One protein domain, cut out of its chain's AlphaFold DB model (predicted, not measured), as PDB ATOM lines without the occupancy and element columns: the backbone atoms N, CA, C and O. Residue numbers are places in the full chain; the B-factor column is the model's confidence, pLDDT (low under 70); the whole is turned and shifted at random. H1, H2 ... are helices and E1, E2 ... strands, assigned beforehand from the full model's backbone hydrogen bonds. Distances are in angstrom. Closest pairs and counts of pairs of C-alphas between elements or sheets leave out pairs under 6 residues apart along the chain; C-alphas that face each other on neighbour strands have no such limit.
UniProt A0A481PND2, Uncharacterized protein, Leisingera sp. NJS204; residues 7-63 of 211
ATOM      1  N   SER A   7       8.574  25.457 194.393       52.19
ATOM      2  CA  SER A   7       7.459  24.530 194.428       52.19
ATOM      3  C   SER A   7       7.056  24.168 193.013       52.19
ATOM      4  O   SER A   7       6.748  25.057 192.220       52.19
ATOM      5  N   GLU A   8       7.067  22.874 192.719       67.31
ATOM      6  CA  GLU A   8       6.604  22.311 191.453       67.31
ATOM      7  C   GLU A   8       5.370  21.442 191.708       67.31
ATOM      8  O   GLU A   8       5.148  20.947 192.817       67.31
ATOM      9  N   LEU A   9       4.530  21.320 190.681       71.44
ATOM     10  CA  LEU A   9       3.385  20.420 190.684       71.44
ATOM     11  C   LEU A   9       3.855  19.071 190.143       71.44
ATOM     12  O   LEU A   9       4.264  18.983 188.985       71.44
ATOM     13  N   THR A  10       3.808  18.040 190.976       68.12
ATOM     14  CA  THR A  10       4.131  16.660 190.604       68.12
ATOM     15  C   THR A  10       2.855  15.821 190.603       68.12
ATOM     16  O   THR A  10       1.882  16.143 191.285       68.12
ATOM     17  N   PHE A  11       2.804  14.765 189.789       66.19
ATOM     18  CA  PHE A  11       1.683  13.824 189.830       66.19
ATOM     19  C   PHE A  11       1.853  12.913 191.048       66.19
ATOM     20  O   PHE A  11       2.840  12.180 191.136       66.19
ATOM     21  N   GLY A  12       0.919  13.010 191.994       64.56
ATOM     22  CA  GLY A  12       0.890  12.171 193.189       64.56
ATOM     23  C   GLY A  12       0.344  10.770 192.910       64.56
ATOM     24  O   GLY A  12       0.003  10.416 191.783       64.56
ATOM     25  N   ALA A  13       0.238   9.955 193.962       60.75
ATOM     26  CA  ALA A  13      -0.354   8.614 193.885       60.75
ATOM     27  C   ALA A  13      -1.891   8.630 193.737       60.75
ATOM     28  O   ALA A  13      -2.501   7.601 193.453       60.75
ATOM     29  N   SER A  14      -2.516   9.789 193.944       62.59
ATOM     30  CA  SER A  14      -3.915  10.053 193.609       62.59
ATOM     31  C   SER A  14      -3.991  10.782 192.259       62.59
ATOM     32  O   SER A  14      -3.015  11.410 191.858       62.59
ATOM     33  N   GLU A  15      -5.115  10.690 191.536       59.72
ATOM     34  CA  GLU A  15      -5.335  11.326 190.217       59.72
ATOM     35  C   GLU A  15      -5.397  12.874 190.292       59.72
ATOM     36  O   GLU A  15      -6.366  13.509 189.878       59.72
ATOM     37  N   GLY A  16      -4.368  13.512 190.851       64.12
ATOM     38  CA  GLY A  16      -4.273  14.946 191.074       64.12
ATOM     39  C   GLY A  16      -2.828  15.443 191.071       64.12
ATOM     40  O   GLY A  16      -1.881  14.717 191.373       64.12
ATOM     41  N   LEU A  17      -2.664  16.714 190.702       69.88
ATOM     42  CA  LEU A  17      -1.391  17.420 190.814       69.88
ATOM     43  C   LEU A  17      -1.182  17.827 192.276       69.88
ATOM     44  O   LEU A  17      -1.959  18.610 192.823       69.88
ATOM     45  N   GLU A  18      -0.124  17.321 192.895       77.19
ATOM     46  CA  GLU A  18       0.263  17.657 194.258       77.19
ATOM     47  C   GLU A  18       1.387  18.698 194.241       77.19
ATOM     48  O   GLU A  18       2.301  18.674 193.416       77.19
ATOM     49  N   ARG A  19       1.304  19.669 195.154       65.06
ATOM     50  CA  ARG A  19       2.314  20.718 195.292       65.06
ATOM     51  C   ARG A  19       3.468  20.185 196.137       65.06
ATOM     52  O   ARG A  19       3.339  20.102 197.356       65.06
ATOM     53  N   GLN A  20       4.604  19.895 195.511       70.06
ATOM     54  CA  GLN A  20       5.795  19.430 196.214       70.06
ATOM     55  C   GLN A  20       6.784  20.583 196.401       70.06
ATOM     56  O   GLN A  20       7.093  21.338 195.474       70.06
ATOM     57  N   VAL A  21       7.251  20.755 197.638       64.56
ATOM     58  CA  VAL A  21       8.327  21.690 197.976       64.56
ATOM     59  C   VAL A  21       9.622  20.900 197.985       64.56
ATOM     60  O   VAL A  21       9.779  19.988 198.793       64.56
ATOM     61  N   PHE A  22      10.544  21.241 197.093       58.34
ATOM     62  CA  PHE A  22      11.887  20.676 197.107       58.34
ATOM     63  C   PHE A  22      12.880  21.744 197.550       58.34
ATOM     64  O   PHE A  22      12.823  22.908 197.143       58.34
ATOM     65  N   GLN A  23      13.811  21.335 198.405       49.34
ATOM     66  CA  GLN A  23      14.960  22.152 198.746       49.34
ATOM     67  C   GLN A  23      15.959  22.021 197.600       49.34
ATOM     68  O   GLN A  23      16.532  20.954 197.390       49.34
ATOM     69  N   ARG A  24      16.154  23.094 196.828       48.94
ATOM     70  CA  ARG A  24      17.266  23.140 195.878       48.94
ATOM     71  C   ARG A  24      18.557  23.091 196.684       48.94
ATOM     72  O   ARG A  24      18.852  24.010 197.444       48.94
ATOM     73  N   VAL A  25      19.303  22.003 196.547       55.62
ATOM     74  CA  VAL A  25      20.675  21.947 197.037       55.62
ATOM     75  C   VAL A  25      21.470  22.869 196.120       55.62
ATOM     76  O   VAL A  25      21.568  22.630 194.921       55.62
ATOM     77  N   LEU A  26      21.965  23.979 196.662       55.62
ATOM     78  CA  LEU A  26      22.986  24.764 195.980       55.62
ATOM     79  C   LEU A  26      24.272  23.944 196.042       55.62
ATOM     80  O   LEU A  26      24.982  23.951 197.044       55.62
ATOM     81  N   GLU A  27      24.506  23.173 194.988       66.88
ATOM     82  CA  GLU A  27      25.742  22.430 194.797       66.88
ATOM     83  C   GLU A  27      26.887  23.420 194.594       66.88
ATOM     84  O   GLU A  27      26.822  24.315 193.747       66.88
ATOM     85  N   VAL A  28      27.938  23.267 195.393       78.94
ATOM     86  CA  VAL A  28      29.211  23.909 195.089       78.94
ATOM     87  C   VAL A  28      29.910  23.083 194.030       78.94
ATOM     88  O   VAL A  28      30.163  21.897 194.223       78.94
ATOM     89  N   GLY A  29      30.213  23.725 192.908       84.75
ATOM     90  CA  GLY A  29      31.041  23.142 191.865       84.75
ATOM     91  C   GLY A  29      32.505  23.417 192.170       84.75
ATOM     92  O   GLY A  29      32.886  24.580 192.308       84.75
ATOM     93  N   ILE A  30      33.314  22.362 192.261       88.31
ATOM     94  CA  ILE A  30      34.773  22.473 192.324       88.31
ATOM     95  C   ILE A  30      35.350  21.727 191.127       88.31
ATOM     96  O   ILE A  30      35.120  20.528 190.971       88.31
ATOM     97  N   ALA A  31      36.100  22.435 190.287       88.00
ATOM     98  CA  ALA A  31      36.848  21.859 189.177       88.00
ATOM     99  C   ALA A  31      38.339  22.140 189.376       88.00
ATOM    100  O   ALA A  31      38.718  23.245 189.748       88.00
ATOM    101  N   CYS A  32      39.186  21.141 189.129       87.56
ATOM    102  CA  CYS A  32      40.635  21.268 189.252       87.56
ATOM    103  C   CYS A  32      41.298  20.884 187.928       87.56
ATOM    104  O   CYS A  32      41.073  19.785 187.420       87.56
ATOM    105  N   ASN A  33      42.124  21.782 187.393       85.56
ATOM    106  CA  ASN A  33      43.078  21.485 186.335       85.56
ATOM    107  C   ASN A  33      44.488  21.411 186.950       85.56
ATOM    108  O   ASN A  33      45.120  22.453 187.149       85.56
ATOM    109  N   PRO A  34      45.009  20.206 187.243       82.81
ATOM    110  CA  PRO A  34      46.309  20.063 187.890       82.81
ATOM    111  C   PRO A  34      47.478  20.463 186.981       82.81
ATOM    112  O   PRO A  34      48.508  20.896 187.491       82.81
ATOM    113  N   ALA A  35      47.334  20.355 185.654       82.50
ATOM    114  CA  ALA A  35      48.392  20.727 184.714       82.50
ATOM    115  C   ALA A  35      48.623  22.245 184.686       82.50
ATOM    116  O   ALA A  35      49.761  22.693 184.593       82.50
ATOM    117  N   GLU A  36      47.547  23.025 184.815       80.00
ATOM    118  CA  GLU A  36      47.593  24.493 184.854       80.00
ATOM    119  C   GLU A  36      47.635  25.052 186.285       80.00
ATOM    120  O   GLU A  36      47.746  26.261 186.461       80.00
ATOM    121  N   ARG A  37      47.551  24.187 187.308       84.25
ATOM    122  CA  ARG A  37      47.436  24.556 188.732       84.25
ATOM    123  C   ARG A  37      46.262  25.504 189.019       84.25
ATOM    124  O   ARG A  37      46.363  26.409 189.843       84.25
ATOM    125  N   ILE A  38      45.128  25.283 188.352       86.50
ATOM    126  CA  ILE A  38      43.920  26.108 188.496       86.50
ATOM    127  C   ILE A  38      42.831  25.313 189.212       86.50
ATOM    128  O   ILE A  38      42.507  24.190 188.823       86.50
ATOM    129  N   VAL A  39      42.216  25.934 190.220       89.38
ATOM    130  CA  VAL A  39      40.999  25.440 190.870       89.38
ATOM    131  C   VAL A  39      39.891  26.468 190.669       89.38
ATOM    132  O   VAL A  39      40.036  27.629 191.047       89.38
ATOM    133  N   GLU A  40      38.774  26.052 190.079       89.00
ATOM    134  CA  GLU A  40      37.571  26.874 189.965       89.00
ATOM    135  C   GLU A  40      36.557  26.455 191.032       89.00
ATOM    136  O   GLU A  40      36.166  25.290 191.112       89.00
ATOM    137  N   ILE A  41      36.140  27.423 191.856       89.00
ATOM    138  CA  ILE A  41      35.164  27.235 192.934       89.00
ATOM    139  C   ILE A  41      33.940  28.104 192.649       89.00
ATOM    140  O   ILE A  41      33.960  29.330 192.804       89.00
ATOM    141  N   CYS A  42      32.847  27.449 192.279       84.12
ATOM    142  CA  CYS A  42      31.558  28.066 192.005       84.12
ATOM    143  C   CYS A  42      30.619  27.824 193.187       84.12
ATOM    144  O   CYS A  42      30.030  26.754 193.315       84.12
ATOM    145  N   ALA A  43      30.478  28.833 194.051       83.81
ATOM    146  CA  ALA A  43      29.615  28.777 195.228       83.81
ATOM    147  C   ALA A  43      28.742  30.034 195.357       83.81
ATOM    148  O   ALA A  43      29.200  31.163 195.135       83.81
ATOM    149  N   ALA A  44      27.490  29.846 195.779       79.56
ATOM    150  CA  ALA A  44      26.649  30.940 196.253       79.56
ATOM    151  C   ALA A  44      27.100  31.382 197.656       79.56
ATOM    152  O   ALA A  44      27.490  30.558 198.474       79.56
ATOM    153  N   GLY A  45      27.034  32.685 197.951       78.62
ATOM    154  CA  GLY A  45      27.423  33.230 199.264       78.62
ATOM    155  C   GLY A  45      28.694  34.087 199.274       78.62
ATOM    156  O   GLY A  45      29.086  34.600 200.319       78.62
ATOM    157  N   GLY A  46      29.295  34.331 198.108       82.44
ATOM    158  CA  GLY A  46      30.377  35.308 197.955       82.44
ATOM    159  C   GLY A  46      31.739  34.803 198.432       82.44
ATOM    160  O   GLY A  46      31.965  33.600 198.528       82.44
ATOM    161  N   LYS A  47      32.667  35.739 198.680       85.06
ATOM    162  CA  LYS A  47      34.081  35.434 198.950       85.06
ATOM    163  C   LYS A  47      34.261  34.514 200.157       85.06
ATOM    164  O   LYS A  47      34.861  33.465 200.009       85.06
ATOM    165  N   LYS A  48      33.653  34.854 201.298       88.00
ATOM    166  CA  LYS A  48      33.783  34.076 202.538       88.00
ATOM    167  C   LYS A  48      33.478  32.588 202.331       88.00
ATOM    168  O   LYS A  48      34.249  31.742 202.758       88.00
ATOM    169  N   VAL A  49      32.380  32.284 201.638       88.88
ATOM    170  CA  VAL A  49      31.992  30.897 201.353       88.88
ATOM    171  C   VAL A  49      33.002  30.227 200.419       88.88
ATOM    172  O   VAL A  49      33.400  29.095 200.662       88.88
ATOM    173  N   ARG A  50      33.471  30.918 199.373       89.62
ATOM    174  CA  ARG A  50      34.505  30.367 198.480       89.62
ATOM    175  C   ARG A  50      35.829  30.104 199.198       89.62
ATOM    176  O   ARG A  50      36.439  29.079 198.921       89.62
ATOM    177  N   ASP A  51      36.230  30.967 200.127       90.75
ATOM    178  CA  ASP A  51      37.452  30.796 200.922       90.75
ATOM    179  C   ASP A  51      37.346  29.553 201.829       90.75
ATOM    180  O   ASP A  51      38.289  28.767 201.923       90.75
ATOM    181  N   GLU A  52      36.175  29.305 202.430       91.88
ATOM    182  CA  GLU A  52      35.903  28.077 203.198       91.88
ATOM    183  C   GLU A  52      36.032  26.819 202.316       91.88
ATOM    184  O   GLU A  52      36.651  25.831 202.720       91.88
ATOM    185  N   TYR A  53      35.515  26.859 201.082       92.31
ATOM    186  CA  TYR A  53      35.669  25.752 200.130       92.31
ATOM    187  C   TYR A  53      37.100  25.594 199.609       92.31
ATOM    188  O   TYR A  53      37.520  24.462 199.380       92.31
ATOM    189  N   ALA A  54      37.869  26.675 199.462       91.81
ATOM    190  CA  ALA A  54      39.284  26.613 199.099       91.81
ATOM    191  C   ALA A  54      40.105  25.905 200.190       91.81
ATOM    192  O   ALA A  54      40.896  25.008 199.901       91.81
ATOM    193  N   GLN A  55      39.846  26.226 201.462       92.12
ATOM    194  CA  GLN A  55      40.464  25.534 202.595       92.12
ATOM    195  C   GLN A  55      40.061  24.057 202.655       92.12
ATOM    196  O   GLN A  55      40.905  23.180 202.854       92.12
ATOM    197  N   ALA A  56      38.771  23.761 202.457       91.06
ATOM    198  CA  ALA A  56      38.284  22.386 202.414       91.06
ATOM    199  C   ALA A  56      38.901  21.599 201.247       91.06
ATOM    200  O   ALA A  56      39.230  20.422 201.415       91.06
ATOM    201  N   PHE A  57      39.104  22.240 200.091       91.25
ATOM    202  CA  PHE A  57      39.742  21.629 198.933       91.25
ATOM    203  C   PHE A  57      41.151  21.139 199.269       91.25
ATOM    204  O   PHE A  57      41.420  19.948 199.124       91.25
ATOM    205  N   SER A  58      42.020  21.996 199.808       91.44
ATOM    206  CA  SER A  58      43.381  21.574 200.167       91.44
ATOM    207  C   SER A  58      43.395  20.542 201.289       91.44
ATOM    208  O   SER A  58      44.124  19.558 201.223       91.44
ATOM    209  N   LYS A  59      42.507  20.666 202.279       91.69
ATOM    210  CA  LYS A  59      42.411  19.678 203.362       91.69
ATOM    211  C   LYS A  59      42.049  18.269 202.873       91.69
ATOM    212  O   LYS A  59      42.533  17.293 203.444       91.69
ATOM    213  N   HIS A  60      41.170  18.152 201.878       90.56
ATOM    214  CA  HIS A  60      40.561  16.870 201.503       90.56
ATOM    215  C   HIS A  60      41.024  16.309 200.155       90.56
ATOM    216  O   HIS A  60      41.031  15.092 199.987       90.56
ATOM    217  N   PHE A  61      41.411  17.166 199.212       86.44
ATOM    218  CA  PHE A  61      41.736  16.785 197.834       86.44
ATOM    219  C   PHE A  61      43.195  17.064 197.451       86.44
ATOM    220  O   PHE A  61      43.691  16.439 196.518       86.44
ATOM    221  N   ALA A  62      43.893  17.941 198.181       85.69
ATOM    222  CA  ALA A  62      45.321  18.218 197.996       85.69
ATOM    223  C   ALA A  62      46.060  18.311 199.350       85.69
ATOM    224  O   ALA A  62      46.608  19.363 199.691       85.69
ATOM    225  N   PRO A  63      46.049  17.234 200.163       82.56
ATOM    226  CA  PRO A  63      46.644  17.268 201.493       82.56
ATOM    227  C   PRO A  63      48.143  17.587 201.412       82.56
ATOM    228  O   PRO A  63      48.890  16.911 200.708       82.56
TER     229      PRO A  63
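AT A GLANCE: This is residues 7 to 63 of the 211 residues of an uncharacterized protein of Leisingera sp. NJS204 (UniProt A0A481PND2). Two strand hairpins lie far apart at the ends of a stretched, dumbbell-like shape, joined by the strand-free link of residues 23 to 28; the hairpin E1 and E2 makes a small lobe alone, and the hairpin E3 and E4 makes the larger lobe with the helix H1 packed over one face. The small lobe and this link make the length. The printed part has 57 residues, with four named strands and one named helix in the order E1 E2 E3 E4 H1, of mixed class, helices and strands; each sheet has two antiparallel strands. The whole is extended, with a radius of gyration of the C-alphas of 18.5 A and spans of 54 by 24 by 17 A.

HOW THE PARTS SIT: E1, residues 7 to 11, and E2, residues 17 to 22, form an antiparallel hairpin at 137 degrees, with N 10 and O 18 2.9 A apart, within hydrogen-bond range. E3, residues 29 to 33, is apart from E1 and E2. E3 and E4, residues 38 to 42, form an antiparallel hairpin at 171 degrees, with N 33 and O 38 within hydrogen-bond range at 2.8 A. The closest C-alphas of E4 and H1, residues 46 to 61, are those of Ile 41 and Arg 50, 6.4 A apart. E3 and H1 are near each other, with 6 pairs of C-alphas within 10 A. In H1 every O i to N i+4 pair is within hydrogen-bond range. H1 is apart from E1 and E2.

IN THESE COORDINATES: E1 begins at C-alpha 7 (7.459, 24.530, 194.428) and is 13.0 A long; E2 is 15.1 A, E3 13.3 A and E4 13.0 A. H1 is 21.7 A long, from C-alpha 46 (30.377, 35.308, 197.955) to C-alpha 61 (41.736, 16.785, 197.834).

THE WHOLE: The C-alphas of Glu 15 and Ala 35, the two farthest apart, are 54.8 A apart. The printed part has no cut and no long link. Residues 33 to 38 stand free. The mean pLDDT of the printed part is 78.0, and 18 residues are under 70: 7 to 8, 10 to 17, 19 and 21 to 27.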